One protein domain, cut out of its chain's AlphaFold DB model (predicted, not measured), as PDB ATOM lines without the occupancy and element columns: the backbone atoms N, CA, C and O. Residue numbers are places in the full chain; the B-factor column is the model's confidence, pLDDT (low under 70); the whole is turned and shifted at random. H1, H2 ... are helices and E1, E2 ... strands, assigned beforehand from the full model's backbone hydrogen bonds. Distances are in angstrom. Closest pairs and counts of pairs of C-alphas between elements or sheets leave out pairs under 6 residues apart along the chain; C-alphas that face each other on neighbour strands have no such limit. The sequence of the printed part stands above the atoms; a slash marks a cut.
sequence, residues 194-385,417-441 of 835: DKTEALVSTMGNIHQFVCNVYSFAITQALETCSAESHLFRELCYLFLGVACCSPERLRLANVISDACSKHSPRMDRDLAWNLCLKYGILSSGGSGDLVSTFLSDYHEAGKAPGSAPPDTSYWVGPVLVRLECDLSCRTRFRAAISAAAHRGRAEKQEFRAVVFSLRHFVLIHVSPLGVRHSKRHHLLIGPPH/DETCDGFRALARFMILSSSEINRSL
ATOM      1  N   ASP A 194      -8.542   9.531  55.460       85.12
ATOM      2  CA  ASP A 194      -9.429  10.687  55.646       85.12
ATOM      3  C   ASP A 194      -8.994  11.926  54.841       85.12
ATOM      4  O   ASP A 194      -9.841  12.710  54.403       85.12
ATOM      5  N   LYS A 195      -7.682  12.126  54.619       82.38
ATOM      6  CA  LYS A 195      -7.177  13.276  53.850       82.38
ATOM      7  C   LYS A 195      -7.494  13.102  52.371       82.38
ATOM      8  O   LYS A 195      -7.952  14.046  51.725       82.38
ATOM      9  N   THR A 196      -7.274  11.903  51.841       84.19
ATOM     10  CA  THR A 196      -7.567  11.601  50.443       84.19
ATOM     11  C   THR A 196      -9.074  11.666  50.175       84.19
ATOM     12  O   THR A 196      -9.484  12.226  49.159       84.19
ATOM     13  N   GLU A 197      -9.921  11.212  51.105       87.75
ATOM     14  CA  GLU A 197     -11.378  11.399  50.997       87.75
ATOM     15  C   GLU A 197     -11.791  12.878  51.014       87.75
ATOM     16  O   GLU A 197     -12.636  13.295  50.217       87.75
ATOM     17  N   ALA A 198     -11.179  13.707  51.865       83.62
ATOM     18  CA  ALA A 198     -11.447  15.147  51.874       83.62
ATOM     19  C   ALA A 198     -11.079  15.811  50.532       83.62
ATOM     20  O   ALA A 198     -11.831  16.650  50.020       83.62
ATOM     21  N   LEU A 199      -9.960  15.404  49.923       84.44
ATOM     22  CA  LEU A 199      -9.543  15.865  48.597       84.44
ATOM     23  C   LEU A 199     -10.528  15.424  47.503       84.44
ATOM     24  O   LEU A 199     -10.965  16.256  46.705       84.44
ATOM     25  N   VAL A 200     -10.935  14.151  47.502       88.69
ATOM     26  CA  VAL A 200     -11.944  13.605  46.573       88.69
ATOM     27  C   VAL A 200     -13.268  14.358  46.698       88.69
ATOM     28  O   VAL A 200     -13.870  14.727  45.688       88.69
ATOM     29  N   SER A 201     -13.710  14.640  47.925       85.81
ATOM     30  CA  SER A 201     -14.924  15.419  48.184       85.81
ATOM     31  C   SER A 201     -14.813  16.844  47.630       85.81
ATOM     32  O   SER A 201     -15.715  17.315  46.935       85.81
ATOM     33  N   THR A 202     -13.666  17.498  47.844       83.12
ATOM     34  CA  THR A 202     -13.383  18.841  47.315       83.12
ATOM     35  C   THR A 202     -13.408  18.857  45.787       83.12
ATOM     36  O   THR A 202     -14.043  19.728  45.192       83.12
ATOM     37  N   MET A 203     -12.788  17.873  45.131       85.31
ATOM     38  CA  MET A 203     -12.844  17.759  43.671       85.31
ATOM     39  C   MET A 203     -14.249  17.459  43.160       85.31
ATOM     40  O   MET A 203     -14.614  17.954  42.099       85.31
ATOM     41  N   GLY A 204     -15.059  16.709  43.910       88.25
ATOM     42  CA  GLY A 204     -16.478  16.523  43.603       88.25
ATOM     43  C   GLY A 204     -17.241  17.849  43.557       88.25
ATOM     44  O   GLY A 204     -18.006  18.089  42.623       88.25
ATOM     45  N   ASN A 205     -16.968  18.754  44.502       82.00
ATOM     46  CA  ASN A 205     -17.563  20.093  44.509       82.00
ATOM     47  C   ASN A 205     -17.082  20.940  43.320       82.00
ATOM     48  O   ASN A 205     -17.892  21.603  42.671       82.00
ATOM     49  N   ILE A 206     -15.784  20.886  42.993       80.81
ATOM     50  CA  ILE A 206     -15.229  21.575  41.817       80.81
ATOM     51  C   ILE A 206     -15.853  21.024  40.534       80.81
ATOM     52  O   ILE A 206     -16.272  21.801  39.683       80.81
ATOM     53  N   HIS A 207     -15.979  19.706  40.401       88.38
ATOM     54  CA  HIS A 207     -16.639  19.078  39.262       88.38
ATOM     55  C   HIS A 207     -18.087  19.555  39.110       88.38
ATOM     56  O   HIS A 207     -18.478  19.949  38.013       88.38
ATOM     57  N   GLN A 208     -18.865  19.595  40.197       84.00
ATOM     58  CA  GLN A 208     -20.239  20.099  40.156       84.00
ATOM     59  C   GLN A 208     -20.289  21.563  39.709       84.00
ATOM     60  O   GLN A 208     -21.136  21.948  38.900       84.00
ATOM     61  N   PHE A 209     -19.365  22.381  40.209       78.12
ATOM     62  CA  PHE A 209     -19.243  23.767  39.787       78.12
ATOM     63  C   PHE A 209     -18.926  23.870  38.286       78.12
ATOM     64  O   PHE A 209     -19.598  24.606  37.565       78.12
ATOM     65  N   VAL A 210     -17.940  23.109  37.803       80.75
ATOM     66  CA  VAL A 210     -17.554  23.062  36.386       80.75
ATOM     67  C   VAL A 210     -18.743  22.631  35.527       80.75
ATOM     68  O   VAL A 210     -19.017  23.268  34.513       80.75
ATOM     69  N   CYS A 211     -19.496  21.614  35.951       85.25
ATOM     70  CA  CYS A 211     -20.710  21.178  35.263       85.25
ATOM     71  C   CYS A 211     -21.752  22.293  35.170       85.25
ATOM     72  O   CYS A 211     -22.376  22.461  34.127       85.25
ATOM     73  N   ASN A 212     -21.923  23.088  36.229       77.50
ATOM     74  CA  ASN A 212     -22.859  24.208  36.220       77.50
ATOM     75  C   ASN A 212     -22.411  25.304  35.241       77.50
ATOM     76  O   ASN A 212     -23.210  25.751  34.415       77.50
ATOM     77  N   VAL A 213     -21.137  25.706  35.304       76.12
ATOM     78  CA  VAL A 213     -20.585  26.786  34.469       76.12
ATOM     79  C   VAL A 213     -20.515  26.401  32.996       76.12
ATOM     80  O   VAL A 213     -20.861  27.209  32.139       76.12
ATOM     81  N   TYR A 214     -20.131  25.162  32.690       82.69
ATOM     82  CA  TYR A 214     -19.970  24.677  31.318       82.69
ATOM     83  C   TYR A 214     -21.126  23.800  30.842       82.69
ATOM     84  O   TYR A 214     -20.987  23.125  29.827       82.69
ATOM     85  N   SER A 215     -22.274  23.825  31.522       84.38
ATOM     86  CA  SER A 215     -23.457  23.016  31.181       84.38
ATOM     87  C   SER A 215     -23.829  23.102  29.698       84.38
ATOM     88  O   SER A 215     -24.122  22.090  29.058       84.38
ATOM     89  N   PHE A 216     -23.736  24.297  29.116       81.69
ATOM     90  CA  PHE A 216     -24.008  24.508  27.702       81.69
ATOM     91  C   PHE A 216     -22.940  23.892  26.788       81.69
ATOM     92  O   PHE A 216     -23.280  23.168  25.855       81.69
ATOM     93  N   ALA A 217     -21.653  24.100  27.080       86.88
ATOM     94  CA  ALA A 217     -20.559  23.478  26.332       86.88
ATOM     95  C   ALA A 217     -20.620  21.941  26.410       86.88
ATOM     96  O   ALA A 217     -20.449  21.268  25.397       86.88
ATOM     97  N   ILE A 218     -20.939  21.395  27.587       89.50
ATOM     98  CA  ILE A 218     -21.160  19.963  27.822       89.50
ATOM     99  C   ILE A 218     -22.301  19.444  26.950       89.50
ATOM    100  O   ILE A 218     -22.133  18.442  26.262       89.50
ATOM    101  N   THR A 219     -23.438  20.143  26.935       86.44
ATOM    102  CA  THR A 219     -24.598  19.765  26.113       86.44
ATOM    103  C   THR A 219     -24.217  19.696  24.636       86.44
ATOM    104  O   THR A 219     -24.450  18.685  23.982       86.44
ATOM    105  N   GLN A 220     -23.527  20.715  24.124       85.88
ATOM    106  CA  GLN A 220     -23.095  20.720  22.729       85.88
ATOM    107  C   GLN A 220     -22.074  19.631  22.408       85.88
ATOM    108  O   GLN A 220     -22.129  19.027  21.342       85.88
ATOM    109  N   ALA A 221     -21.133  19.368  23.313       89.19
ATOM    110  CA  ALA A 221     -20.153  18.309  23.127       89.19
ATOM    111  C   ALA A 221     -20.822  16.937  23.020       89.19
ATOM    112  O   ALA A 221     -20.447  16.141  22.161       89.19
ATOM    113  N   LEU A 222     -21.847  16.695  23.843       87.31
ATOM    114  CA  LEU A 222     -22.676  15.494  23.768       87.31
ATOM    115  C   LEU A 222     -23.414  15.397  22.426       87.31
ATOM    116  O   LEU A 222     -23.471  14.316  21.851       87.31
ATOM    117  N   GLU A 223     -23.920  16.514  21.901       82.12
ATOM    118  CA  GLU A 223     -24.589  16.558  20.595       82.12
ATOM    119  C   GLU A 223     -23.642  16.269  19.422       82.12
ATOM    120  O   GLU A 223     -24.080  15.700  18.425       82.12
ATOM    121  N   THR A 224     -22.342  16.593  19.528       79.94
ATOM    122  CA  THR A 224     -21.391  16.325  18.428       79.94
ATOM    123  C   THR A 224     -21.203  14.842  18.117       79.94
ATOM    124  O   THR A 224     -20.713  14.518  17.037       79.94
ATOM    125  N   CYS A 225     -21.563  13.944  19.046       80.81
ATOM    126  CA  CYS A 225     -21.505  12.491  18.860       80.81
ATOM    127  C   CYS A 225     -20.141  11.962  18.359       80.81
ATOM    128  O   CYS A 225     -20.072  10.910  17.726       80.81
ATOM    129  N   SER A 226     -19.044  12.675  18.640       88.44
ATOM    130  CA  SER A 226     -17.702  12.325  18.171       88.44
ATOM    131  C   SER A 226     -16.662  12.547  19.261       88.44
ATOM    132  O   SER A 226     -16.483  13.662  19.747       88.44
ATOM    133  N   ALA A 227     -15.925  11.486  19.602       91.56
ATOM    134  CA  ALA A 227     -14.802  11.566  20.536       91.56
ATOM    135  C   ALA A 227     -13.610  12.358  19.964       91.56
ATOM    136  O   ALA A 227     -12.750  12.803  20.718       91.56
ATOM    137  N   GLU A 228     -13.560  12.549  18.642       92.00
ATOM    138  CA  GLU A 228     -12.523  13.331  17.955       92.00
ATOM    139  C   GLU A 228     -12.824  14.836  17.955       92.00
ATOM    140  O   GLU A 228     -11.948  15.647  17.643       92.00
ATOM    141  N   SER A 229     -14.055  15.220  18.311       90.38
ATOM    142  CA  SER A 229     -14.454  16.618  18.449       90.38
ATOM    143  C   SER A 229     -13.555  17.320  19.464       90.38
ATOM    144  O   SER A 229     -13.433  16.885  20.609       90.38
ATOM    145  N   HIS A 230     -12.952  18.441  19.063       89.56
ATOM    146  CA  HIS A 230     -12.083  19.230  19.936       89.56
ATOM    147  C   HIS A 230     -12.790  19.608  21.246       89.56
ATOM    148  O   HIS A 230     -12.241  19.403  22.322       89.56
ATOM    149  N   LEU A 231     -14.038  20.085  21.156       90.06
ATOM    150  CA  LEU A 231     -14.842  20.458  22.320       90.06
ATOM    151  C   LEU A 231     -15.043  19.275  23.280       90.06
ATOM    152  O   LEU A 231     -14.909  19.433  24.492       90.06
ATOM    153  N   PHE A 232     -15.332  18.090  22.735       93.00
ATOM    154  CA  PHE A 232     -15.499  16.871  23.522       93.00
ATOM    155  C   PHE A 232     -14.199  16.489  24.236       93.00
ATOM    156  O   PHE A 232     -14.206  16.291  25.451       93.00
ATOM    157  N   ARG A 233     -13.071  16.459  23.512       93.12
ATOM    158  CA  ARG A 233     -11.761  16.130  24.091       93.12
ATOM    159  C   ARG A 233     -11.353  17.104  25.191       93.12
ATOM    160  O   ARG A 233     -10.928  16.652  26.249       93.12
ATOM    161  N   GLU A 234     -11.521  18.407  24.973       90.38
ATOM    162  CA  GLU A 234     -11.212  19.439  25.971       90.38
ATOM    163  C   GLU A 234     -12.034  19.262  27.251       90.38
ATOM    164  O   GLU A 234     -11.477  19.282  28.346       90.38
ATOM    165  N   LEU A 235     -13.347  19.031  27.138       91.75
ATOM    166  CA  LEU A 235     -14.214  18.811  28.302       91.75
ATOM    167  C   LEU A 235     -13.885  17.507  29.037       91.75
ATOM    168  O   LEU A 235     -13.843  17.488  30.268       91.75
ATOM    169  N   CYS A 236     -13.605  16.424  28.307       93.56
ATOM    170  CA  CYS A 236     -13.155  15.179  28.922       93.56
ATOM    171  C   CYS A 236     -11.826  15.367  29.652       93.56
ATOM    172  O   CYS A 236     -11.671  14.911  30.786       93.56
ATOM    173  N   TYR A 237     -10.879  16.066  29.031       90.88
ATOM    174  CA  TYR A 237      -9.585  16.351  29.631       90.88
ATOM    175  C   TYR A 237      -9.718  17.227  30.881       90.88
ATOM    176  O   TYR A 237      -9.073  16.949  31.888       90.88
ATOM    177  N   LEU A 238     -10.604  18.224  30.855       88.75
ATOM    178  CA  LEU A 238     -10.987  19.039  32.007       88.75
ATOM    179  C   LEU A 238     -11.483  18.165  33.170       88.75
ATOM    180  O   LEU A 238     -10.932  18.242  34.269       88.75
ATOM    181  N   PHE A 239     -12.466  17.293  32.942       92.06
ATOM    182  CA  PHE A 239     -13.001  16.419  33.991       92.06
ATOM    183  C   PHE A 239     -11.961  15.447  34.545       92.06
ATOM    184  O   PHE A 239     -11.853  15.281  35.761       92.06
ATOM    185  N   LEU A 240     -11.146  14.852  33.672       92.88
ATOM    186  CA  LEU A 240     -10.043  13.987  34.077       92.88
ATOM    187  C   LEU A 240      -8.967  14.763  34.846       92.88
ATOM    188  O   LEU A 240      -8.412  14.233  35.804       92.88
ATOM    189  N   GLY A 241      -8.696  16.013  34.471       89.19
ATOM    190  CA  GLY A 241      -7.780  16.912  35.169       89.19
ATOM    191  C   GLY A 241      -8.238  17.205  36.597       89.19
ATOM    192  O   GLY A 241      -7.441  17.066  37.525       89.19
ATOM    193  N   VAL A 242      -9.528  17.509  36.782       89.12
ATOM    194  CA  VAL A 242     -10.137  17.674  38.114       89.12
ATOM    195  C   VAL A 242     -10.057  16.363  38.903       89.12
ATOM    196  O   VAL A 242      -9.608  16.366  40.045       89.12
ATOM    197  N   ALA A 243     -10.402  15.224  38.296       92.06
ATOM    198  CA  ALA A 243     -10.354  13.921  38.967       92.06
ATOM    199  C   ALA A 243      -8.930  13.497  39.370       92.06
ATOM    200  O   ALA A 243      -8.739  12.857  40.402       92.06
ATOM    201  N   CYS A 244      -7.914  13.867  38.585       89.12
ATOM    202  CA  CYS A 244      -6.518  13.550  38.883       89.12
ATOM    203  C   CYS A 244      -5.984  14.244  40.134       89.12
ATOM    204  O   CYS A 244      -4.971  13.786  40.646       89.12
ATOM    205  N   CYS A 245      -6.575  15.361  40.574       79.00
ATOM    206  CA  CYS A 245      -6.063  16.177  41.686       79.00
ATOM    207  C   CYS A 245      -4.574  16.570  41.561       79.00
ATOM    208  O   CYS A 245      -3.919  16.860  42.559       79.00
ATOM    209  N   SER A 246      -3.998  16.521  40.356       75.19
ATOM    210  CA  SER A 246      -2.560  16.708  40.169       75.19
ATOM    211  C   SER A 246      -2.251  18.200  40.067       75.19
ATOM    212  O   SER A 246      -2.762  18.831  39.144       75.19
ATOM    213  N   PRO A 247      -1.380  18.768  40.920       63.84
ATOM    214  CA  PRO A 247      -1.014  20.185  40.853       63.84
ATOM    215  C   PRO A 247      -0.290  20.563  39.548       63.84
ATOM    216  O   PRO A 247      -0.269  21.729  39.155       63.84
ATOM    217  N   GLU A 248       0.283  19.580  38.841       65.62
ATOM    218  CA  GLU A 248       0.857  19.781  37.504       65.62
ATOM    219  C   GLU A 248      -0.222  20.015  36.434       65.62
ATOM    220  O   GLU A 248       0.054  20.678  35.438       65.62
ATOM    221  N   ARG A 249      -1.435  19.478  36.646       67.88
ATOM    222  CA  ARG A 249      -2.564  19.484  35.691       67.88
ATOM    223  C   ARG A 249      -3.728  20.389  36.105       67.88
ATOM    224  O   ARG A 249      -4.562  20.771  35.286       67.88
ATOM    225  N   LEU A 250      -3.800  20.710  37.389       63.12
ATOM    226  CA  LEU A 250      -4.790  21.562  38.024       63.12
ATOM    227  C   LEU A 250      -4.030  22.545  38.907       63.12
ATOM    228  O   LEU A 250      -3.543  22.174  39.971       63.12
ATOM    229  N   ARG A 251      -3.932  23.806  38.485       58.44
ATOM    230  CA  ARG A 251      -3.483  24.876  39.375       58.44
ATOM    231  C   ARG A 251      -4.716  25.569  39.956       58.44
ATOM    232  O   ARG A 251      -5.837  25.460  39.470       58.44
ATOM    233  N   LEU A 252      -4.538  26.245  41.071       51.81
ATOM    234  CA  LEU A 252      -5.540  27.139  41.637       51.81
ATOM    235  C   LEU A 252      -4.825  28.483  41.707       51.81
ATOM    236  O   LEU A 252      -3.808  28.571  42.390       51.81
ATOM    237  N   ALA A 253      -5.267  29.489  40.953       50.50
ATOM    238  CA  ALA A 253      -4.663  30.816  41.021       50.50
ATOM    239  C   ALA A 253      -5.554  31.763  41.818       50.50
ATOM    240  O   ALA A 253      -6.770  31.788  41.698       50.50
ATOM    241  N   ASN A 254      -4.951  32.607  42.632       44.78
ATOM    242  CA  ASN A 254      -5.686  33.628  43.357       44.78
ATOM    243  C   ASN A 254      -5.667  34.928  42.538       44.78
ATOM    244  O   ASN A 254      -4.725  35.706  42.630       44.78
ATOM    245  N   VAL A 255      -6.657  35.146  41.670       45.56
ATOM    246  CA  VAL A 255      -6.634  36.280  40.716       45.56
ATOM    247  C   VAL A 255      -7.157  37.583  41.341       45.56
ATOM    248  O   VAL A 255      -6.917  38.669  40.813       45.56
ATOM    249  N   ILE A 256      -7.856  37.524  42.476       44.59
ATOM    250  CA  ILE A 256      -8.656  38.671  42.928       44.59
ATOM    251  C   ILE A 256      -7.861  39.703  43.753       44.59
ATOM    252  O   ILE A 256      -8.308  40.845  43.847       44.59
ATOM    253  N   SER A 257      -6.662  39.413  44.280       43.91
ATOM    254  CA  SER A 257      -6.013  40.406  45.160       43.91
ATOM    255  C   SER A 257      -5.302  41.555  44.436       43.91
ATOM    256  O   SER A 257      -5.388  42.675  44.933       43.91
ATOM    257  N   ASP A 258      -4.668  41.347  43.274       39.00
ATOM    258  CA  ASP A 258      -3.742  42.356  42.712       39.00
ATOM    259  C   ASP A 258      -4.192  43.014  41.397       39.00
ATOM    260  O   ASP A 258      -3.887  44.184  41.162       39.00
ATOM    261  N   ALA A 259      -4.965  42.321  40.550       41.88
ATOM    262  CA  ALA A 259      -5.400  42.848  39.247       41.88
ATOM    263  C   ALA A 259      -6.388  44.021  39.358       41.88
ATOM    264  O   ALA A 259      -6.303  45.007  38.627       41.88
ATOM    265  N   CYS A 260      -7.356  43.901  40.268       40.62
ATOM    266  CA  CYS A 260      -8.492  44.821  40.348       40.62
ATOM    267  C   CYS A 260      -8.313  45.929  41.389       40.62
ATOM    268  O   CYS A 260      -9.084  46.890  41.384       40.62
ATOM    269  N   SER A 261      -7.351  45.793  42.305       43.59
ATOM    270  CA  SER A 261      -7.348  46.587  43.534       43.59
ATOM    271  C   SER A 261      -6.359  47.754  43.540       43.59
ATOM    272  O   SER A 261      -6.627  48.719  44.252       43.59
ATOM    273  N   LYS A 262      -5.241  47.717  42.786       44.91
ATOM    274  CA  LYS A 262      -4.125  48.634  43.098       44.91
ATOM    275  C   LYS A 262      -3.657  49.621  42.020       44.91
ATOM    276  O   LYS A 262      -3.526  50.788  42.378       44.91
ATOM    277  N   HIS A 263      -3.392  49.285  40.750       42.56
ATOM    278  CA  HIS A 263      -2.452  50.138  39.968       42.56
ATOM    279  C   HIS A 263      -2.804  50.573  38.530       42.56
ATOM    280  O   HIS A 263      -1.898  50.890  37.763       42.56
ATOM    281  N   SER A 264      -4.073  50.737  38.141       40.56
ATOM    282  CA  SER A 264      -4.343  51.505  36.905       40.56
ATOM    283  C   SER A 264      -5.584  52.392  36.991       40.56
ATOM    284  O   SER A 264      -6.669  51.972  36.603       40.56
ATOM    285  N   PRO A 265      -5.444  53.662  37.417       44.19
ATOM    286  CA  PRO A 265      -6.525  54.649  37.362       44.19
ATOM    287  C   PRO A 265      -6.876  55.102  35.925       44.19
ATOM    288  O   PRO A 265      -7.576  56.096  35.752       44.19
ATOM    289  N   ARG A 266      -6.373  54.424  34.880       44.81
ATOM    290  CA  ARG A 266      -6.590  54.801  33.471       44.81
ATOM    291  C   ARG A 266      -6.942  53.664  32.522       44.81
ATOM    292  O   ARG A 266      -7.352  53.962  31.403       44.81
ATOM    293  N   MET A 267      -6.797  52.397  32.911       42.50
ATOM    294  CA  MET A 267      -7.443  51.341  32.136       42.50
ATOM    295  C   MET A 267      -8.921  51.364  32.489       42.50
ATOM    296  O   MET A 267      -9.307  51.050  33.611       42.50
ATOM    297  N   ASP A 268      -9.711  51.818  31.521       50.00
ATOM    298  CA  ASP A 268     -11.162  51.800  31.555       50.00
ATOM    299  C   ASP A 268     -11.623  50.422  32.044       50.00
ATOM    300  O   ASP A 268     -11.220  49.388  31.503       50.00
ATOM    301  N   ARG A 269     -12.386  50.393  33.137       46.22
ATOM    302  CA  ARG A 269     -12.818  49.151  33.791       46.22
ATOM    303  C   ARG A 269     -13.617  48.287  32.819       46.22
ATOM    304  O   ARG A 269     -13.515  47.063  32.857       46.22
ATOM    305  N   ASP A 270     -14.313  48.945  31.895       47.25
ATOM    306  CA  ASP A 270     -15.002  48.323  30.777       47.25
ATOM    307  C   ASP A 270     -14.017  47.636  29.834       47.25
ATOM    308  O   ASP A 270     -14.303  46.550  29.355       47.25
ATOM    309  N   LEU A 271     -12.826  48.191  29.597       45.19
ATOM    310  CA  LEU A 271     -11.797  47.550  28.781       45.19
ATOM    311  C   LEU A 271     -11.220  46.315  29.478       45.19
ATOM    312  O   LEU A 271     -11.078  45.291  28.828       45.19
ATOM    313  N   ALA A 272     -10.931  46.367  30.781       49.22
ATOM    314  CA  ALA A 272     -10.438  45.201  31.525       49.22
ATOM    315  C   ALA A 272     -11.490  44.080  31.586       49.22
ATOM    316  O   ALA A 272     -11.175  42.920  31.324       49.22
ATOM    317  N   TRP A 273     -12.751  44.429  31.844       47.38
ATOM    318  CA  TRP A 273     -13.873  43.491  31.845       47.38
ATOM    319  C   TRP A 273     -14.154  42.923  30.449       47.38
ATOM    320  O   TRP A 273     -14.286  41.711  30.286       47.38
ATOM    321  N   ASN A 274     -14.146  43.770  29.414       46.84
ATOM    322  CA  ASN A 274     -14.256  43.337  28.024       46.84
ATOM    323  C   ASN A 274     -13.041  42.509  27.591       46.84
ATOM    324  O   ASN A 274     -13.197  41.609  26.787       46.84
ATOM    325  N   LEU A 275     -11.839  42.735  28.117       48.59
ATOM    326  CA  LEU A 275     -10.673  41.898  27.823       48.59
ATOM    327  C   LEU A 275     -10.762  40.531  28.505       48.59
ATOM    328  O   LEU A 275     -10.452  39.519  27.882       48.59
ATOM    329  N   CYS A 276     -11.268  40.478  29.737       50.31
ATOM    330  CA  CYS A 276     -11.524  39.219  30.434       50.31
ATOM    331  C   CYS A 276     -12.641  38.411  29.752       50.31
ATOM    332  O   CYS A 276     -12.506  37.208  29.577       50.31
ATOM    333  N   LEU A 277     -13.730  39.057  29.321       49.38
ATOM    334  CA  LEU A 277     -14.864  38.368  28.692       49.38
ATOM    335  C   LEU A 277     -14.672  38.099  27.199       49.38
ATOM    336  O   LEU A 277     -14.972  37.002  26.737       49.38
ATOM    337  N   LYS A 278     -14.185  39.077  26.427       51.16
ATOM    338  CA  LYS A 278     -14.008  38.925  24.975       51.16
ATOM    339  C   LYS A 278     -12.770  38.123  24.634       51.16
ATOM    340  O   LYS A 278     -12.768  37.447  23.621       51.16
ATOM    341  N   TYR A 279     -11.725  38.212  25.444       49.59
ATOM    342  CA  TYR A 279     -10.413  37.675  25.103       49.59
ATOM    343  C   TYR A 279      -9.869  36.743  26.180       49.59
ATOM    344  O   TYR A 279      -8.801  36.187  26.002       49.59
ATOM    345  N   GLY A 280     -10.573  36.544  27.297       50.59
ATOM    346  CA  GLY A 280     -10.083  35.659  28.345       50.59
ATOM    347  C   GLY A 280      -8.723  36.066  28.885       50.59
ATOM    348  O   GLY A 280      -7.964  35.190  29.243       50.59
ATOM    349  N   ILE A 281      -8.369  37.354  28.889       52.53
ATOM    350  CA  ILE A 281      -7.087  37.818  29.430       52.53
ATOM    351  C   ILE A 281      -7.332  38.374  30.830       52.53
ATOM    352  O   ILE A 281      -7.787  39.510  30.971       52.53
ATOM    353  N   LEU A 282      -7.010  37.601  31.870       50.97
ATOM    354  CA  LEU A 282      -6.909  38.139  33.229       50.97
ATOM    355  C   LEU A 282      -5.490  38.677  33.412       50.97
ATOM    356  O   LEU A 282      -4.541  37.911  33.518       50.97
ATOM    357  N   SER A 283      -5.326  39.999  33.422       45.41
ATOM    358  CA  SER A 283      -4.028  40.607  33.721       45.41
ATOM    359  C   SER A 283      -3.860  40.681  35.242       45.41
ATOM    360  O   SER A 283      -4.419  41.582  35.864       45.41
ATOM    361  N   SER A 284      -3.118  39.757  35.863       40.75
ATOM    362  CA  SER A 284      -2.729  39.917  37.274       40.75
ATOM    363  C   SER A 284      -1.697  41.034  37.422       40.75
ATOM    364  O   SER A 284      -0.805  41.175  36.590       40.75
ATOM    365  N   GLY A 285      -1.842  41.871  38.450       45.69
ATOM    366  CA  GLY A 285      -1.019  43.063  38.653       45.69
ATOM    367  C   GLY A 285       0.488  42.778  38.624       45.69
ATOM    368  O   GLY A 285       1.025  42.145  39.522       45.69
ATOM    369  N   GLY A 286       1.182  43.294  37.606       41.94
ATOM    370  CA  GLY A 286       2.648  43.398  37.558       41.94
ATOM    371  C   GLY A 286       3.406  42.172  37.035       41.94
ATOM    372  O   GLY A 286       4.381  42.354  36.309       41.94
ATOM    373  N   SER A 287       2.955  40.949  37.319       44.84
ATOM    374  CA  SER A 287       3.447  39.729  36.661       44.84
ATOM    375  C   SER A 287       2.438  39.299  35.598       44.84
ATOM    376  O   SER A 287       1.299  38.966  35.915       44.84
ATOM    377  N   GLY A 288       2.840  39.387  34.330       45.34
ATOM    378  CA  GLY A 288       2.001  39.172  33.147       45.34
ATOM    379  C   GLY A 288       1.579  37.720  32.910       45.34
ATOM    380  O   GLY A 288       1.776  37.209  31.809       45.34
ATOM    381  N   ASP A 289       0.996  37.068  33.913       46.91
ATOM    382  CA  ASP A 289       0.420  35.737  33.766       46.91
ATOM    383  C   ASP A 289      -0.915  35.863  33.024       46.91
ATOM    384  O   ASP A 289      -1.929  36.306  33.562       46.91
ATOM    385  N   LEU A 290      -0.888  35.518  31.738       51.72
ATOM    386  CA  LEU A 290      -2.051  35.460  30.857       51.72
ATOM    387  C   LEU A 290      -2.892  34.223  31.196       51.72
ATOM    388  O   LEU A 290      -2.581  33.122  30.753       51.72
ATOM    389  N   VAL A 291      -3.961  34.396  31.974       51.56
ATOM    390  CA  VAL A 291      -4.899  33.310  32.321       51.56
ATOM    391  C   VAL A 291      -6.035  33.277  31.299       51.56
ATOM    392  O   VAL A 291      -6.968  34.062  31.424       51.56
ATOM    393  N   SER A 292      -5.935  32.390  30.305       55.12
ATOM    394  CA  SER A 292      -6.881  32.211  29.193       55.12
ATOM    395  C   SER A 292      -8.192  31.525  29.578       55.12
ATOM    396  O   SER A 292      -8.134  30.402  30.056       55.12
ATOM    397  N   THR A 293      -9.368  32.056  29.243       61.97
ATOM    398  CA  THR A 293     -10.645  31.339  29.467       61.97
ATOM    399  C   THR A 293     -10.628  29.912  28.889       61.97
ATOM    400  O   THR A 293     -10.172  29.691  27.770       61.97
ATOM    401  N   PHE A 294     -11.139  28.916  29.617       70.81
ATOM    402  CA  PHE A 294     -11.265  27.544  29.101       70.81
ATOM    403  C   PHE A 294     -12.062  27.509  27.780       70.81
ATOM    404  O   PHE A 294     -13.062  28.215  27.650       70.81
ATOM    405  N   LEU A 295     -11.611  26.695  26.813       73.06
ATOM    406  CA  LEU A 295     -12.080  26.656  25.410       73.06
ATOM    407  C   LEU A 295     -11.788  27.918  24.583       73.06
ATOM    408  O   LEU A 295     -12.300  28.041  23.467       73.06
ATOM    409  N   SER A 296     -10.963  28.830  25.098       68.31
ATOM    410  CA  SER A 296     -10.336  29.861  24.276       68.31
ATOM    411  C   SER A 296      -9.066  29.322  23.618       68.31
ATOM    412  O   SER A 296      -8.378  28.456  24.155       68.31
ATOM    413  N   ASP A 297      -8.752  29.852  22.443       72.12
ATOM    414  CA  ASP A 297      -7.617  29.434  21.616       72.12
ATOM    415  C   ASP A 297      -6.260  29.984  22.087       72.12
ATOM    416  O   ASP A 297      -5.295  29.973  21.330       72.12
ATOM    417  N   TYR A 298      -6.139  30.490  23.310       71.06
ATOM    418  CA  TYR A 298      -4.856  30.974  23.823       71.06
ATOM    419  C   TYR A 298      -3.923  29.810  24.148       71.06
ATOM    420  O   TYR A 298      -4.312  28.848  24.812       71.06
ATOM    421  N   HIS A 299      -2.680  29.904  23.683       71.00
ATOM    422  CA  HIS A 299      -1.684  28.849  23.843       71.00
ATOM    423  C   HIS A 299      -0.256  29.391  23.716       71.00
ATOM    424  O   HIS A 299      -0.027  30.534  23.330       71.00
ATOM    425  N   GLU A 300       0.732  28.572  24.069       65.50
ATOM    426  CA  GLU A 300       2.144  28.947  23.963       65.50
ATOM    427  C   GLU A 300       2.682  28.816  22.532       65.50
ATOM    428  O   GLU A 300       2.288  27.921  21.784       65.50
ATOM    429  N   ALA A 301       3.670  29.644  22.182       71.06
ATOM    430  CA  ALA A 301       4.351  29.584  20.890       71.06
ATOM    431  C   ALA A 301       4.860  28.182  20.534       71.06
ATOM    432  O   ALA A 301       5.609  27.554  21.281       71.06
ATOM    433  N   GLY A 302       4.468  27.711  19.346       72.88
ATOM    434  CA  GLY A 302       4.850  26.398  18.828       72.88
ATOM    435  C   GLY A 302       4.023  25.228  19.369       72.88
ATOM    436  O   GLY A 302       4.331  24.084  19.034       72.88
ATOM    437  N   LYS A 303       2.983  25.484  20.174       73.31
ATOM    438  CA  LYS A 303       2.012  24.475  20.623       73.31
ATOM    439  C   LYS A 303       0.682  24.670  19.894       73.31
ATOM    440  O   LYS A 303       0.430  25.734  19.351       73.31
ATOM    441  N   ALA A 304      -0.139  23.625  19.830       79.00
ATOM    442  CA  ALA A 304      -1.496  23.754  19.303       79.00
ATOM    443  C   ALA A 304      -2.419  24.381  20.368       79.00
ATOM    444  O   ALA A 304      -2.161  24.182  21.561       79.00
ATOM    445  N   PRO A 305      -3.483  25.101  19.967       76.31
ATOM    446  CA  PRO A 305      -4.520  25.555  20.888       76.31
ATOM    447  C   PRO A 305      -5.224  24.374  21.565       76.31
ATOM    448  O   PRO A 305      -5.360  23.300  20.973       76.31
ATOM    449  N   GLY A 306      -5.678  24.605  22.798       74.94
ATOM    450  CA  GLY A 306      -6.226  23.570  23.674       74.94
ATOM    451  C   GLY A 306      -5.158  22.860  24.508       74.94
ATOM    452  O   GLY A 306      -3.951  23.077  24.370       74.94
ATOM    453  N   SER A 307      -5.622  22.020  25.426       76.69
ATOM    454  CA  SER A 307      -4.749  21.237  26.302       76.69
ATOM    455  C   SER A 307      -4.988  19.729  26.224       76.69
ATOM    456  O   SER A 307      -4.158  18.945  26.689       76.69
ATOM    457  N   ALA A 308      -6.102  19.300  25.635       86.06
ATOM    458  CA  ALA A 308      -6.392  17.900  25.416       86.06
ATOM    459  C   ALA A 308      -5.499  17.328  24.302       86.06
ATOM    460  O   ALA A 308      -5.301  17.964  23.263       86.06
ATOM    461  N   PRO A 309      -4.993  16.094  24.464       89.31
ATOM    462  CA  PRO A 309      -4.301  15.401  23.391       89.31
ATOM    463  C   PRO A 309      -5.167  15.285  22.126       89.31
ATOM    464  O   PRO A 309      -6.387  15.131  22.223       89.31
ATOM    465  N   PRO A 310      -4.556  15.335  20.925       89.81
ATOM    466  CA  PRO A 310      -5.293  15.207  19.671       89.81
ATOM    467  C   PRO A 310      -5.849  13.789  19.461       89.81
ATOM    468  O   PRO A 310      -6.826  13.609  18.739       89.81
ATOM    469  N   ASP A 311      -5.269  12.782  20.106       93.38
ATOM    470  CA  ASP A 311      -5.736  11.405  19.999       93.38
ATOM    471  C   ASP A 311      -6.867  11.118  20.993       93.38
ATOM    472  O   ASP A 311      -6.917  11.657  22.098       93.38
ATOM    473  N   THR A 312      -7.749  10.182  20.645       95.38
ATOM    474  CA  THR A 312      -8.790   9.666  21.550       95.38
ATOM    475  C   THR A 312      -8.249   8.632  22.538       95.38
ATOM    476  O   THR A 312      -9.003   8.061  23.317       95.38
ATOM    477  N   SER A 313      -6.950   8.330  22.516       96.38
ATOM    478  CA  SER A 313      -6.306   7.423  23.467       96.38
ATOM    479  C   SER A 313      -4.935   7.955  23.866       96.38
ATOM    480  O   SER A 313      -4.055   8.084  23.020       96.38
ATOM    481  N   TYR A 314      -4.743   8.246  25.150       95.69
ATOM    482  CA  TYR A 314      -3.525   8.872  25.669       95.69
ATOM    483  C   TYR A 314      -3.269   8.497  27.130       95.69
ATOM    484  O   TYR A 314      -4.175   8.105  27.857       95.69
ATOM    485  N   TRP A 315      -2.024   8.624  27.586       94.62
ATOM    486  CA  TRP A 315      -1.660   8.333  28.974       94.62
ATOM    487  C   TRP A 315      -1.760   9.572  29.861       94.62
ATOM    488  O   TRP A 315      -1.156  10.608  29.589       94.62
ATOM    489  N   VAL A 316      -2.459   9.431  30.981       90.56
ATOM    490  CA  VAL A 316      -2.577  10.417  32.055       90.56
ATOM    491  C   VAL A 316      -1.796   9.881  33.254       90.56
ATOM    492  O   VAL A 316      -2.328   9.262  34.172       90.56
ATOM    493  N   GLY A 317      -0.475  10.077  33.223       88.94
ATOM    494  CA  GLY A 317       0.437   9.434  34.174       88.94
ATOM    495  C   GLY A 317       0.492   7.917  33.914       88.94
ATOM    496  O   GLY A 317       0.764   7.516  32.782       88.94
ATOM    497  N   PRO A 318       0.236   7.054  34.912       92.69
ATOM    498  CA  PRO A 318       0.219   5.604  34.718       92.69
ATOM    499  C   PRO A 318      -1.120   5.062  34.195       92.69
ATOM    500  O   PRO A 318      -1.218   3.860  33.954       92.69
ATOM    501  N   VAL A 319      -2.133   5.917  34.017       96.19
ATOM    502  CA  VAL A 319      -3.474   5.516  33.577       96.19
ATOM    503  C   VAL A 319      -3.644   5.790  32.086       96.19
ATOM    504  O   VAL A 319      -3.448   6.918  31.642       96.19
ATOM    505  N   LEU A 320      -4.021   4.778  31.307       97.75
ATOM    506  CA  LEU A 320      -4.424   4.960  29.913       97.75
ATOM    507  C   LEU A 320      -5.856   5.499  29.867       97.75
ATOM    508  O   LEU A 320      -6.776   4.861  30.360       97.75
ATOM    509  N   VAL A 321      -6.071   6.644  29.244       97.69
ATOM    510  CA  VAL A 321      -7.407   7.173  28.967       97.69
ATOM    511  C   VAL A 321      -7.775   6.830  27.536       97.69
ATOM    512  O   VAL A 321      -6.982   7.057  26.623       97.69
ATOM    513  N   ARG A 322      -8.986   6.312  27.339       97.50
ATOM    514  CA  ARG A 322      -9.620   6.148  26.033       97.50
ATOM    515  C   ARG A 322     -10.947   6.894  26.027       97.50
ATOM    516  O   ARG A 322     -11.814   6.601  26.840       97.50
ATOM    517  N   LEU A 323     -11.094   7.847  25.120       97.12
ATOM    518  CA  LEU A 323     -12.299   8.643  24.956       97.12
ATOM    519  C   LEU A 323     -13.290   7.930  24.038       97.12
ATOM    520  O   LEU A 323     -12.921   7.472  22.961       97.12
ATOM    521  N   GLU A 324     -14.548   7.896  24.455       95.38
ATOM    522  CA  GLU A 324     -15.672   7.381  23.680       95.38
ATOM    523  C   GLU A 324     -16.823   8.378  23.763       95.38
ATOM    524  O   GLU A 324     -17.121   8.899  24.837       95.38
ATOM    525  N   CYS A 325     -17.487   8.655  22.640       90.81
ATOM    526  CA  CYS A 325     -18.616   9.588  22.638       90.81
ATOM    527  C   CYS A 325     -19.760   9.071  23.521       90.81
ATOM    528  O   CYS A 325     -20.369   9.830  24.277       90.81
ATOM    529  N   ASP A 326     -19.992   7.761  23.479       88.94
ATOM    530  CA  ASP A 326     -21.138   7.119  24.087       88.94
ATOM    531  C   ASP A 326     -20.816   5.680  24.517       88.94
ATOM    532  O   ASP A 326     -20.240   4.892  23.769       88.94
ATOM    533  N   LEU A 327     -21.229   5.352  25.739       91.69
ATOM    534  CA  LEU A 327     -21.092   4.038  26.375       91.69
ATOM    535  C   LEU A 327     -22.460   3.491  26.808       91.69
ATOM    536  O   LEU A 327     -22.531   2.611  27.664       91.69
ATOM    537  N   SER A 328     -23.548   4.053  26.272       87.81
ATOM    538  CA  SER A 328     -24.918   3.642  26.581       87.81
ATOM    539  C   SER A 328     -25.291   2.295  25.957       87.81
ATOM    540  O   SER A 328     -26.144   1.613  26.496       87.81
ATOM    541  N   CYS A 329     -24.610   1.869  24.885       88.31
ATOM    542  CA  CYS A 329     -24.847   0.593  24.202       88.31
ATOM    543  C   CYS A 329     -23.821  -0.487  24.591       88.31
ATOM    544  O   CYS A 329     -22.610  -0.235  24.601       88.31
ATOM    545  N   ARG A 330     -24.302  -1.713  24.839       88.75
ATOM    546  CA  ARG A 330     -23.498  -2.867  25.275       88.75
ATOM    547  C   ARG A 330     -22.342  -3.183  24.328       88.75
ATOM    548  O   ARG A 330     -21.212  -3.366  24.786       88.75
ATOM    549  N   THR A 331     -22.596  -3.197  23.017       90.25
ATOM    550  CA  THR A 331     -21.554  -3.437  22.008       90.25
ATOM    551  C   THR A 331     -20.455  -2.382  22.103       90.25
ATOM    552  O   THR A 331     -19.274  -2.723  22.146       90.25
ATOM    553  N   ARG A 332     -20.825  -1.096  22.207       90.38
ATOM    554  CA  ARG A 332     -19.858   0.012  22.316       90.38
ATOM    555  C   ARG A 332     -19.019  -0.090  23.581       90.38
ATOM    556  O   ARG A 332     -17.809   0.090  23.523       90.38
ATOM    557  N   PHE A 333     -19.636  -0.435  24.704       93.38
ATOM    558  CA  PHE A 333     -18.931  -0.646  25.964       93.38
ATOM    559  C   PHE A 333     -17.898  -1.771  25.884       93.38
ATOM    560  O   PHE A 333     -16.740  -1.572  26.254       93.38
ATOM    561  N   ARG A 334     -18.280  -2.931  25.339       94.19
ATOM    562  CA  ARG A 334     -17.379  -4.085  25.174       94.19
ATOM    563  C   ARG A 334     -16.257  -3.806  24.180       94.19
ATOM    564  O   ARG A 334     -15.092  -4.095  24.469       94.19
ATOM    565  N   ALA A 335     -16.588  -3.181  23.052       93.81
ATOM    566  CA  ALA A 335     -15.612  -2.750  22.057       93.81
ATOM    567  C   ALA A 335     -14.609  -1.750  22.653       93.81
ATOM    568  O   ALA A 335     -13.403  -1.893  22.457       93.81
ATOM    569  N   ALA A 336     -15.077  -0.779  23.439       94.94
ATOM    570  CA  ALA A 336     -14.220   0.230  24.044       94.94
ATOM    571  C   ALA A 336     -13.259  -0.350  25.094       94.94
ATOM    572  O   ALA A 336     -12.081   0.019  25.113       94.94
ATOM    573  N   ILE A 337     -13.722  -1.290  25.930       96.75
ATOM    574  CA  ILE A 337     -12.860  -2.024  26.873       96.75
ATOM    575  C   ILE A 337     -11.780  -2.800  26.112       96.75
ATOM    576  O   ILE A 337     -10.599  -2.716  26.460       96.75
ATOM    577  N   SER A 338     -12.168  -3.509  25.052       96.50
ATOM    578  CA  SER A 338     -11.244  -4.299  24.231       96.50
ATOM    579  C   SER A 338     -10.207  -3.425  23.545       96.50
ATOM    580  O   SER A 338      -9.005  -3.680  23.647       96.50
ATOM    581  N   ALA A 339     -10.645  -2.322  22.948       95.81
ATOM    582  CA  ALA A 339      -9.765  -1.361  22.310       95.81
ATOM    583  C   ALA A 339      -8.796  -0.707  23.312       95.81
ATOM    584  O   ALA A 339      -7.607  -0.579  23.012       95.81
ATOM    585  N   ALA A 340      -9.250  -0.352  24.521       97.44
ATOM    586  CA  ALA A 340      -8.377   0.150  25.585       97.44
ATOM    587  C   ALA A 340      -7.340  -0.899  26.024       97.44
ATOM    588  O   ALA A 340      -6.151  -0.585  26.137       97.44
ATOM    589  N   ALA A 341      -7.757  -2.155  26.218       97.50
ATOM    590  CA  ALA A 341      -6.864  -3.242  26.610       97.50
ATOM    591  C   ALA A 341      -5.805  -3.534  25.536       97.50
ATOM    592  O   ALA A 341      -4.618  -3.625  25.853       97.50
ATOM    593  N   HIS A 342      -6.202  -3.625  24.264       96.38
ATOM    594  CA  HIS A 342      -5.278  -3.834  23.149       96.38
ATOM    595  C   HIS A 342      -4.312  -2.664  22.975       96.38
ATOM    596  O   HIS A 342      -3.100  -2.881  22.873       96.38
ATOM    597  N   ARG A 343      -4.822  -1.424  23.000       96.69
ATOM    598  CA  ARG A 343      -3.992  -0.222  22.856       96.69
ATOM    599  C   ARG A 343      -2.937  -0.140  23.952       96.69
ATOM    600  O   ARG A 343      -1.785   0.155  23.642       96.69
ATOM    601  N   GLY A 344      -3.311  -0.411  25.201       96.88
ATOM    602  CA  GLY A 344      -2.370  -0.377  26.314       96.88
ATOM    603  C   GLY A 344      -1.400  -1.559  26.322       96.88
ATOM    604  O   GLY A 344      -0.220  -1.339  26.581       96.88
ATOM    605  N   ARG A 345      -1.831  -2.776  25.943       96.62
ATOM    606  CA  ARG A 345      -0.949  -3.961  25.819       96.62
ATOM    607  C   ARG A 345       0.147  -3.796  24.771       96.62
ATOM    608  O   ARG A 345       1.202  -4.413  24.902       96.62
ATOM    609  N   ALA A 346      -0.076  -2.952  23.765       96.38
ATOM    610  CA  ALA A 346       0.962  -2.582  22.808       96.38
ATOM    611  C   ALA A 346       2.142  -1.831  23.463       96.38
ATOM    612  O   ALA A 346       3.230  -1.807  22.894       96.38
ATOM    613  N   GLU A 347       1.950  -1.243  24.651       96.31
ATOM    614  CA  GLU A 347       2.963  -0.439  25.346       96.31
ATOM    615  C   GLU A 347       3.366  -1.003  26.720       96.31
ATOM    616  O   GLU A 347       4.538  -0.926  27.093       96.31
ATOM    617  N   LYS A 348       2.429  -1.570  27.491       96.12
ATOM    618  CA  LYS A 348       2.651  -2.091  28.851       96.12
ATOM    619  C   LYS A 348       1.869  -3.384  29.077       96.12
ATOM    620  O   LYS A 348       0.708  -3.487  28.701       96.12
ATOM    621  N   GLN A 349       2.487  -4.358  29.745       94.50
ATOM    622  CA  GLN A 349       1.832  -5.636  30.076       94.50
ATOM    623  C   GLN A 349       0.840  -5.519  31.245       94.50
ATOM    624  O   GLN A 349      -0.153  -6.244  31.285       94.50
ATOM    625  N   GLU A 350       1.097  -4.600  32.176       96.38
ATOM    626  CA  GLU A 350       0.233  -4.307  33.319       96.38
ATOM    627  C   GLU A 350       0.012  -2.799  33.411       96.38
ATOM    628  O   GLU A 350       0.967  -2.018  33.352       96.38
ATOM    629  N   PHE A 351      -1.250  -2.382  33.490       96.69
ATOM    630  CA  PHE A 351      -1.625  -0.973  33.565       96.69
ATOM    631  C   PHE A 351      -3.081  -0.796  33.995       96.69
ATOM    632  O   PHE A 351      -3.908  -1.706  33.927       96.69
ATOM    633  N   ARG A 352      -3.407   0.428  34.403       97.12
ATOM    634  CA  ARG A 352      -4.779   0.871  34.642       97.12
ATOM    635  C   ARG A 352      -5.257   1.707  33.468       97.12
ATOM    636  O   ARG A 352      -4.455   2.400  32.844       97.12
ATOM    637  N   ALA A 353      -6.546   1.651  33.174       98.00
ATOM    638  CA  ALA A 353      -7.153   2.455  32.131       98.00
ATOM    639  C   ALA A 353      -8.529   2.987  32.545       98.00
ATOM    640  O   ALA A 353      -9.182   2.423  33.421       98.00
ATOM    641  N   VAL A 354      -8.956   4.070  31.905       98.12
ATOM    642  CA  VAL A 354     -10.312   4.611  31.983       98.12
ATOM    643  C   VAL A 354     -10.846   4.723  30.565       98.12
ATOM    644  O   VAL A 354     -10.264   5.423  29.737       98.12
ATOM    645  N   VAL A 355     -11.958   4.048  30.292       97.94
ATOM    646  CA  VAL A 355     -12.784   4.346  29.119       97.94
ATOM    647  C   VAL A 355     -13.762   5.433  29.539       97.94
ATOM    648  O   VAL A 355     -14.507   5.247  30.498       97.94
ATOM    649  N   PHE A 356     -13.723   6.581  28.876       97.25
ATOM    650  CA  PHE A 356     -14.330   7.812  29.360       97.25
ATOM    651  C   PHE A 356     -15.223   8.464  28.304       97.25
ATOM    652  O   PHE A 356     -14.786   8.749  27.192       97.25
ATOM    653  N   SER A 357     -16.456   8.756  28.691       95.44
ATOM    654  CA  SER A 357     -17.415   9.616  28.003       95.44
ATOM    655  C   SER A 357     -17.808  10.752  28.949       95.44
ATOM    656  O   SER A 357     -17.654  10.652  30.165       95.44
ATOM    657  N   LEU A 358     -18.371  11.839  28.417       93.94
ATOM    658  CA  LEU A 358     -18.947  12.889  29.256       93.94
ATOM    659  C   LEU A 358     -20.117  12.373  30.111       93.94
ATOM    660  O   LEU A 358     -20.315  12.882  31.204       93.94
ATOM    661  N   ARG A 359     -20.879  11.360  29.670       92.88
ATOM    662  CA  ARG A 359     -21.991  10.804  30.474       92.88
ATOM    663  C   ARG A 359     -21.562   9.687  31.411       92.88
ATOM    664  O   ARG A 359     -22.104   9.569  32.508       92.88
ATOM    665  N   HIS A 360     -20.619   8.867  30.964       94.31
ATOM    666  CA  HIS A 360     -20.301   7.599  31.599       94.31
ATOM    667  C   HIS A 360     -18.807   7.324  31.584       94.31
ATOM    668  O   HIS A 360     -18.095   7.791  30.701       94.31
ATOM    669  N   PHE A 361     -18.338   6.477  32.487       96.19
ATOM    670  CA  PHE A 361     -16.983   5.946  32.402       96.19
ATOM    671  C   PHE A 361     -16.904   4.511  32.926       96.19
ATOM    672  O   PHE A 361     -17.811   4.019  33.600       96.19
ATOM    673  N   VAL A 362     -15.799   3.847  32.595       96.50
ATOM    674  CA  VAL A 362     -15.466   2.486  33.021       96.50
ATOM    675  C   VAL A 362     -14.017   2.459  33.468       96.50
ATOM    676  O   VAL A 362     -13.126   2.935  32.760       96.50
ATOM    677  N   LEU A 363     -13.774   1.884  34.638       96.81
ATOM    678  CA  LEU A 363     -12.443   1.698  35.198       96.81
ATOM    679  C   LEU A 363     -11.926   0.324  34.790       96.81
ATOM    680  O   LEU A 363     -12.646  -0.664  34.896       96.81
ATOM    681  N   ILE A 364     -10.680   0.242  34.335       97.44
ATOM    682  CA  ILE A 364     -10.076  -0.990  33.824       97.44
ATOM    683  C   ILE A 364      -8.719  -1.215  34.491       97.44
ATOM    684  O   ILE A 364      -7.918  -0.296  34.662       97.44
ATOM    685  N   HIS A 365      -8.435  -2.463  34.839       96.81
ATOM    686  CA  HIS A 365      -7.125  -2.932  35.250       96.81
ATOM    687  C   HIS A 365      -6.716  -4.102  34.360       96.81
ATOM    688  O   HIS A 365      -7.344  -5.161  34.371       96.81
ATOM    689  N   VAL A 366      -5.662  -3.905  33.578       97.00
ATOM    690  CA  VAL A 366      -5.108  -4.918  32.684       97.00
ATOM    691  C   VAL A 366      -3.875  -5.513  33.339       97.00
ATOM    692  O   VAL A 366      -2.983  -4.783  33.761       97.00
ATOM    693  N   SER A 367      -3.827  -6.839  33.395       95.94
ATOM    694  CA  SER A 367      -2.700  -7.607  33.919       95.94
ATOM    695  C   SER A 367      -2.354  -8.762  32.968       95.94
ATOM    696  O   SER A 367      -3.151  -9.083  32.075       95.94
ATOM    697  N   PRO A 368      -1.219  -9.454  33.176       93.06
ATOM    698  CA  PRO A 368      -0.902 -10.672  32.432       93.06
ATOM    699  C   PRO A 368      -1.941 -11.790  32.605       93.06
ATOM    700  O   PRO A 368      -2.046 -12.656  31.746       93.06
ATOM    701  N   LEU A 369      -2.697 -11.776  33.711       91.44
ATOM    702  CA  LEU A 369      -3.707 -12.788  34.033       91.44
ATOM    703  C   LEU A 369      -5.073 -12.522  33.388       91.44
ATOM    704  O   LEU A 369      -5.942 -13.377  33.478       91.44
ATOM    705  N   GLY A 370      -5.285 -11.344  32.800       94.06
ATOM    706  CA  GLY A 370      -6.575 -10.967  32.223       94.06
ATOM    707  C   GLY A 370      -6.918  -9.496  32.423       94.06
ATOM    708  O   GLY A 370      -6.099  -8.697  32.900       94.06
ATOM    709  N   VAL A 371      -8.143  -9.141  32.038       96.88
ATOM    710  CA  VAL A 371      -8.689  -7.784  32.155       96.88
ATOM    711  C   VAL A 371      -9.745  -7.753  33.252       96.88
ATOM    712  O   VAL A 371     -10.679  -8.545  33.250       96.88
ATOM    713  N   ARG A 372      -9.617  -6.817  34.193       96.56
ATOM    714  CA  ARG A 372     -10.663  -6.504  35.170       96.56
ATOM    715  C   ARG A 372     -11.292  -5.167  34.842       96.56
ATOM    716  O   ARG A 372     -10.552  -4.233  34.545       96.56
ATOM    717  N   HIS A 373     -12.606  -5.034  34.952       96.38
ATOM    718  CA  HIS A 373     -13.252  -3.734  34.782       96.38
ATOM    719  C   HIS A 373     -14.424  -3.517  35.739       96.38
ATOM    720  O   HIS A 373     -15.020  -4.467  36.246       96.38
ATOM    721  N   SER A 374     -14.713  -2.253  36.034       94.38
ATOM    722  CA  SER A 374     -15.890  -1.859  36.801       94.38
ATOM    723  C   SER A 374     -17.162  -2.001  35.964       94.38
ATOM    724  O   SER A 374     -17.120  -2.223  34.750       94.38
ATOM    725  N   LYS A 375     -18.299  -1.791  36.620       92.62
ATOM    726  CA  LYS A 375     -19.550  -1.448  35.946       92.62
ATOM    727  C   LYS A 375     -19.438  -0.088  35.247       92.62
ATOM    728  O   LYS A 375     -18.473   0.658  35.456       92.62
ATOM    729  N   ARG A 376     -20.441   0.245  34.433       92.12
ATOM    730  CA  ARG A 376     -20.617   1.592  33.879       92.12
ATOM    731  C   ARG A 376     -21.027   2.549  35.004       92.12
ATOM    732  O   ARG A 376     -22.069   2.357  35.623       92.12
ATOM    733  N   HIS A 377     -20.227   3.581  35.244       92.25
ATOM    734  CA  HIS A 377     -20.539   4.636  36.211       92.25
ATOM    735  C   HIS A 377     -21.086   5.877  35.503       92.25
ATOM    736  O   HIS A 377     -20.613   6.217  34.416       92.25
ATOM    737  N   HIS A 378     -22.021   6.588  36.135       91.75
ATOM    738  CA  HIS A 378     -22.453   7.914  35.687       91.75
ATOM    739  C   HIS A 378     -21.468   9.000  36.114       91.75
ATOM    740  O   HIS A 378     -21.018   9.036  37.256       91.75
ATOM    741  N   LEU A 379     -21.148   9.916  35.204       89.25
ATOM    742  CA  LEU A 379     -20.306  11.072  35.503       89.25
ATOM    743  C   LEU A 379     -21.144  12.333  35.694       89.25
ATOM    744  O   LEU A 379     -21.103  12.976  36.742       89.25
ATOM    745  N   LEU A 380     -21.911  12.673  34.660       82.00
ATOM    746  CA  LEU A 380     -22.896  13.730  34.725       82.00
ATOM    747  C   LEU A 380     -24.120  13.145  35.403       82.00
ATOM    748  O   LEU A 380     -24.858  12.357  34.812       82.00
ATOM    749  N   ILE A 381     -24.333  13.553  36.648       60.94
ATOM    750  CA  ILE A 381     -25.662  13.485  37.233       60.94
ATOM    751  C   ILE A 381     -26.493  14.371  36.307       60.94
ATOM    752  O   ILE A 381     -26.222  15.572  36.195       60.94
ATOM    753  N   GLY A 382     -27.435  13.787  35.563       48.47
ATOM    754  CA  GLY A 382     -28.409  14.593  34.834       48.47
ATOM    755  C   GLY A 382     -29.026  15.628  35.787       48.47
ATOM    756  O   GLY A 382     -28.921  15.479  37.010       48.47
ATOM    757  N   PRO A 383     -29.696  16.684  35.292       36.78
ATOM    758  CA  PRO A 383     -30.643  17.379  36.164       36.78
ATOM    759  C   PRO A 383     -31.470  16.283  36.858       36.78
ATOM    760  O   PRO A 383     -31.937  15.402  36.133       36.78
ATOM    761  N   PRO A 384     -31.517  16.233  38.206       26.92
ATOM    762  CA  PRO A 384     -31.958  15.060  38.956       26.92
ATOM    763  C   PRO A 384     -33.201  14.489  38.294       26.92
ATOM    764  O   PRO A 384     -34.192  15.209  38.146       26.92
ATOM    765  N   HIS A 385     -33.085  13.254  37.795       31.28
ATOM    766  CA  HIS A 385     -34.162  12.597  37.078       31.28
ATOM    767  C   HIS A 385     -35.401  12.636  37.972       31.28
ATOM    768  O   HIS A 385     -35.447  12.036  39.044       31.28
ATOM    769  N   ASP A 417     -24.178   1.667  37.756       69.75
ATOM    770  CA  ASP A 417     -24.076   2.069  39.156       69.75
ATOM    771  C   ASP A 417     -24.863   3.374  39.365       69.75
ATOM    772  O   ASP A 417     -24.417   4.452  38.966       69.75
ATOM    773  N   GLU A 418     -26.065   3.259  39.935       61.94
ATOM    774  CA  GLU A 418     -26.987   4.380  40.180       61.94
ATOM    775  C   GLU A 418     -26.587   5.249  41.381       61.94
ATOM    776  O   GLU A 418     -27.268   6.224  41.708       61.94
ATOM    777  N   THR A 419     -25.492   4.927  42.075       64.31
ATOM    778  CA  THR A 419     -25.045   5.768  43.183       64.31
ATOM    779  C   THR A 419     -24.603   7.144  42.660       64.31
ATOM    780  O   THR A 419     -23.832   7.258  41.707       64.31
ATOM    781  N   CYS A 420     -25.062   8.226  43.304       57.31
ATOM    782  CA  CYS A 420     -24.736   9.621  42.949       57.31
ATOM    783  C   CYS A 420     -23.237   9.995  43.083       57.31
ATOM    784  O   CYS A 420     -22.892  11.175  43.057       57.31
ATOM    785  N   ASP A 421     -22.342   9.020  43.242       80.50
ATOM    786  CA  ASP A 421     -20.935   9.192  43.610       80.50
ATOM    787  C   ASP A 421     -19.948   8.848  42.480       80.50
ATOM    788  O   ASP A 421     -18.738   8.767  42.715       80.50
ATOM    789  N   GLY A 422     -20.409   8.694  41.234       90.44
ATOM    790  CA  GLY A 422     -19.551   8.264  40.126       90.44
ATOM    791  C   GLY A 422     -18.312   9.145  39.901       90.44
ATOM    792  O   GLY A 422     -17.203   8.623  39.801       90.44
ATOM    793  N   PHE A 423     -18.419  10.481  39.946       93.19
ATOM    794  CA  PHE A 423     -17.219  11.335  39.859       93.19
ATOM    795  C   PHE A 423     -16.212  11.053  40.990       93.19
ATOM    796  O   PHE A 423     -15.001  11.042  40.760       93.19
ATOM    797  N   ARG A 424     -16.688  10.783  42.214       92.44
ATOM    798  CA  ARG A 424     -15.801  10.440  43.332       92.44
ATOM    799  C   ARG A 424     -15.082   9.128  43.053       92.44
ATOM    800  O   ARG A 424     -13.872   9.081  43.230       92.44
ATOM    801  N   ALA A 425     -15.770   8.103  42.547       92.81
ATOM    802  CA  ALA A 425     -15.137   6.840  42.156       92.81
ATOM    803  C   ALA A 425     -14.017   7.042  41.117       92.81
ATOM    804  O   ALA A 425     -12.923   6.493  41.278       92.81
ATOM    805  N   LEU A 426     -14.244   7.896  40.112       95.00
ATOM    806  CA  LEU A 426     -13.212   8.287  39.151       95.00
ATOM    807  C   LEU A 426     -12.021   8.970  39.840       95.00
ATOM    808  O   LEU A 426     -10.879   8.580  39.606       95.00
ATOM    809  N   ALA A 427     -12.268   9.956  40.706       93.50
ATOM    810  CA  ALA A 427     -11.207  10.664  41.420       93.50
ATOM    811  C   ALA A 427     -10.379   9.715  42.307       93.50
ATOM    812  O   ALA A 427      -9.150   9.717  42.224       93.50
ATOM    813  N   ARG A 428     -11.030   8.824  43.074       93.44
ATOM    814  CA  ARG A 428     -10.352   7.783  43.870       93.44
ATOM    815  C   ARG A 428      -9.451   6.919  42.995       93.44
ATOM    816  O   ARG A 428      -8.288   6.697  43.331       93.44
ATOM    817  N   PHE A 429      -9.970   6.460  41.855       94.19
ATOM    818  CA  PHE A 429      -9.214   5.636  40.917       94.19
ATOM    819  C   PHE A 429      -7.989   6.365  40.361       94.19
ATOM    820  O   PHE A 429      -6.900   5.787  40.323       94.19
ATOM    821  N   MET A 430      -8.132   7.630  39.958       93.44
ATOM    822  CA  MET A 430      -7.024   8.416  39.411       93.44
ATOM    823  C   MET A 430      -5.944   8.688  40.467       93.44
ATOM    824  O   MET A 430      -4.761   8.485  40.185       93.44
ATOM    825  N   ILE A 431      -6.335   9.053  41.694       90.25
ATOM    826  CA  ILE A 431      -5.406   9.302  42.808       90.25
ATOM    827  C   ILE A 431      -4.637   8.029  43.169       90.25
ATOM    828  O   ILE A 431      -3.408   8.026  43.150       90.25
ATOM    829  N   LEU A 432      -5.339   6.914  43.397       89.31
ATOM    830  CA  LEU A 432      -4.725   5.630  43.766       89.31
ATOM    831  C   LEU A 432      -3.838   5.036  42.679       89.31
ATOM    832  O   LEU A 432      -3.085   4.093  42.931       89.31
ATOM    833  N   SER A 433      -3.990   5.496  41.442       88.56
ATOM    834  CA  SER A 433      -3.149   5.063  40.334       88.56
ATOM    835  C   SER A 433      -1.847   5.844  40.277       88.56
ATOM    836  O   SER A 433      -0.867   5.322  39.758       88.56
ATOM    837  N   SER A 434      -1.800   7.053  40.833       82.94
ATOM    838  CA  SER A 434      -0.611   7.891  40.819       82.94
ATOM    839  C   SER A 434       0.250   7.663  42.062       82.94
ATOM    840  O   SER A 434      -0.012   8.191  43.141       82.94
ATOM    841  N   SER A 435       1.350   6.926  41.901       69.75
ATOM    842  CA  SER A 435       2.363   6.779  42.955       69.75
ATOM    843  C   SER A 435       2.992   8.116  43.370       69.75
ATOM    844  O   SER A 435       3.468   8.250  44.494       69.75
ATOM    845  N   GLU A 436       3.008   9.103  42.467       62.28
ATOM    846  CA  GLU A 436       3.519  10.451  42.738       62.28
ATOM    847  C   GLU A 436       2.583  11.244  43.655       62.28
ATOM    848  O   GLU A 436       3.066  11.954  44.534       62.28
ATOM    849  N   ILE A 437       1.260  11.078  43.515       59.25
ATOM    850  CA  ILE A 437       0.291  11.765  44.379       59.25
ATOM    851  C   ILE A 437       0.372  11.223  45.800       59.25
ATOM    852  O   ILE A 437       0.438  12.021  46.719       59.25
ATOM    853  N   ASN A 438       0.474   9.906  45.998       57.66
ATOM    854  CA  ASN A 438       0.631   9.351  47.349       57.66
ATOM    855  C   ASN A 438       1.901   9.867  48.043       57.66
ATOM    856  O   ASN A 438       1.868  10.198  49.222       57.66
ATOM    857  N   ARG A 439       3.006  10.016  47.299       59.72
ATOM    858  CA  ARG A 439       4.250  10.590  47.834       59.72
ATOM    859  C   ARG A 439       4.109  12.081  48.155       59.72
ATOM    860  O   ARG A 439       4.630  12.536  49.164       59.72
ATOM    861  N   SER A 440       3.404  12.824  47.303       56.75
ATOM    862  CA  SER A 440       3.146  14.249  47.508       56.75
ATOM    863  C   SER A 440       2.132  14.488  48.629       56.75
ATOM    864  O   SER A 440       2.296  15.438  49.375       56.75
ATOM    865  N   LEU A 441       1.135  13.619  48.824       54.69
ATOM    866  CA  LEU A 441       0.148  13.710  49.909       54.69
ATOM    867  C   LEU A 441       0.793  13.597  51.298       54.69
ATOM    868  O   LEU A 441       0.373  14.293  52.225       54.69
TER     869      LEU A 441
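What this domain is: This is residues 194 to 385 and 417 to 441 of the 835 residues of an uncharacterized protein of Magnaporthiopsis poae (strain ATCC 64411 / 73-15) (UniProt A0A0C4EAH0). A strongly twisted sheet of six strands, E2 to E7, has H5 packed on one face and H6 on the opposite face; H3, near the middle of the whole, reaches from the sheet's side to H6, with H1 and H2 packed on it away from the sheet. From this body a loose arm with H4 and long unnamed stretches reaches away from the sheet and makes much of the length. The printed part has 217 residues, with seven named helices and seven named strands in the order H1 H2 H3 E1 H4 E2 E3 H5 E4 E5 E6 E7 H6 H7. The sheet is branched and mixed, and the class is mixed, helices and strands. The whole is compact by its radius of gyration of the C-alphas, 19.2 A, yet elongated in outline, spanning 67 by 41 by 40 A.

Where its parts are: The sheet holds E2, residues 313 to 316; E3, residues 319 to 323; E4, residues 351 to 356, 16.0 A long; E5, residues 360 to 367, 23.4 A; E6, residues 370 to 373; and E7, residues 376 to 378. C-alpha 360, where E5 begins, is at (-20.301, 7.599, 31.599). H5 is residues 330 to 345, 22.6 A from first to last C-alpha, and H6 is residues 422 to 433, 16.7 A. H1, residues 194 to 213, begins at C-alpha 194 (-9.429, 10.687, 55.646) and is 28.8 A long. H2 is residues 215 to 223, and H3 is residues 230 to 244, 20.5 A. E1 is residues 251 to 253, H4 is residues 269 to 279, 14.6 A, and H7, residues 435 to 441, ends at C-alpha 441 (0.148, 13.710, 49.909).

How they stand to each other: E5 has E4 on one side and both E6 and E7 on the other side. E4 and E5 form an antiparallel hairpin, with N 353 and O 364 2.8 A apart, within hydrogen-bond range. E5 and E6, also a hairpin, have N 365 and O 372 at 2.8 A; E4, E5 and E6 make a meander, each strand the antiparallel neighbour of the one before. E6 runs on into E7 across a break of 2 residues, at 26 degrees, and E7 is antiparallel to E5, with N 361 and O 377 at 3.0 A. E3 and E4 are parallel, with N 322 and O 354 at 2.9 A. E3, H5 and E4 form a strand-helix-strand unit, two parallel neighbour strands with a helix between, with a right-handed crossover. E2 and E3 are an antiparallel hairpin, with N 314 and O 321 at 2.9 A. H5 is on the sheet; its closest C-alphas to E3 are those of Ala 340 and Arg 322, 6.1 A. H6 is on the opposite face, at a height over the sheet of 9.0 A, over E4 and E5, and runs along the strands, at 22 degrees to E4 on the local plane. H3 only grazes the sheet, with residues 232 to 244. H3 touches H6 with residues 242 to 244 alone, closest at the C-alphas of Ala 243 and Ala 427, 4.2 A, at a steep tilt of 67 degrees, only just short of about perpendicular. H1 touches H3 at a shallow tilt of 24 degrees, opposite ways, closest at the C-alphas of Met 203 and Val 242, 6.2 A. H2 touches H3, closest at the C-alphas of Ala 221 and Phe 232, 4.9 A. H7 only just touches H6, with 3 pairs of C-alphas within 8 A, and only at the corner; the closest are those of Ile 431 and Ile 437, 6.4 A. H4 touches no helix, and E1 pairs with no named strand. In the seven helices every O i to N i+4 pair is within hydrogen-bond range.

The domain as a whole: The two C-alphas farthest apart are those of Arg 266 and Leu 369, 67.7 A. Residues 386 to 416 are not printed, and C-alphas 385 and 417 are 14.7 A apart across the cut. The links E1 to H4 and H4 to E2 are long, with 15 and 33 residues; in the second, residues 282 to 283 pair antiparallel with residues 290 to 291. The mean pLDDT of the printed part is 77.9, and 65 residues are under 70, among them residues 247 to 293 and 435 to 441.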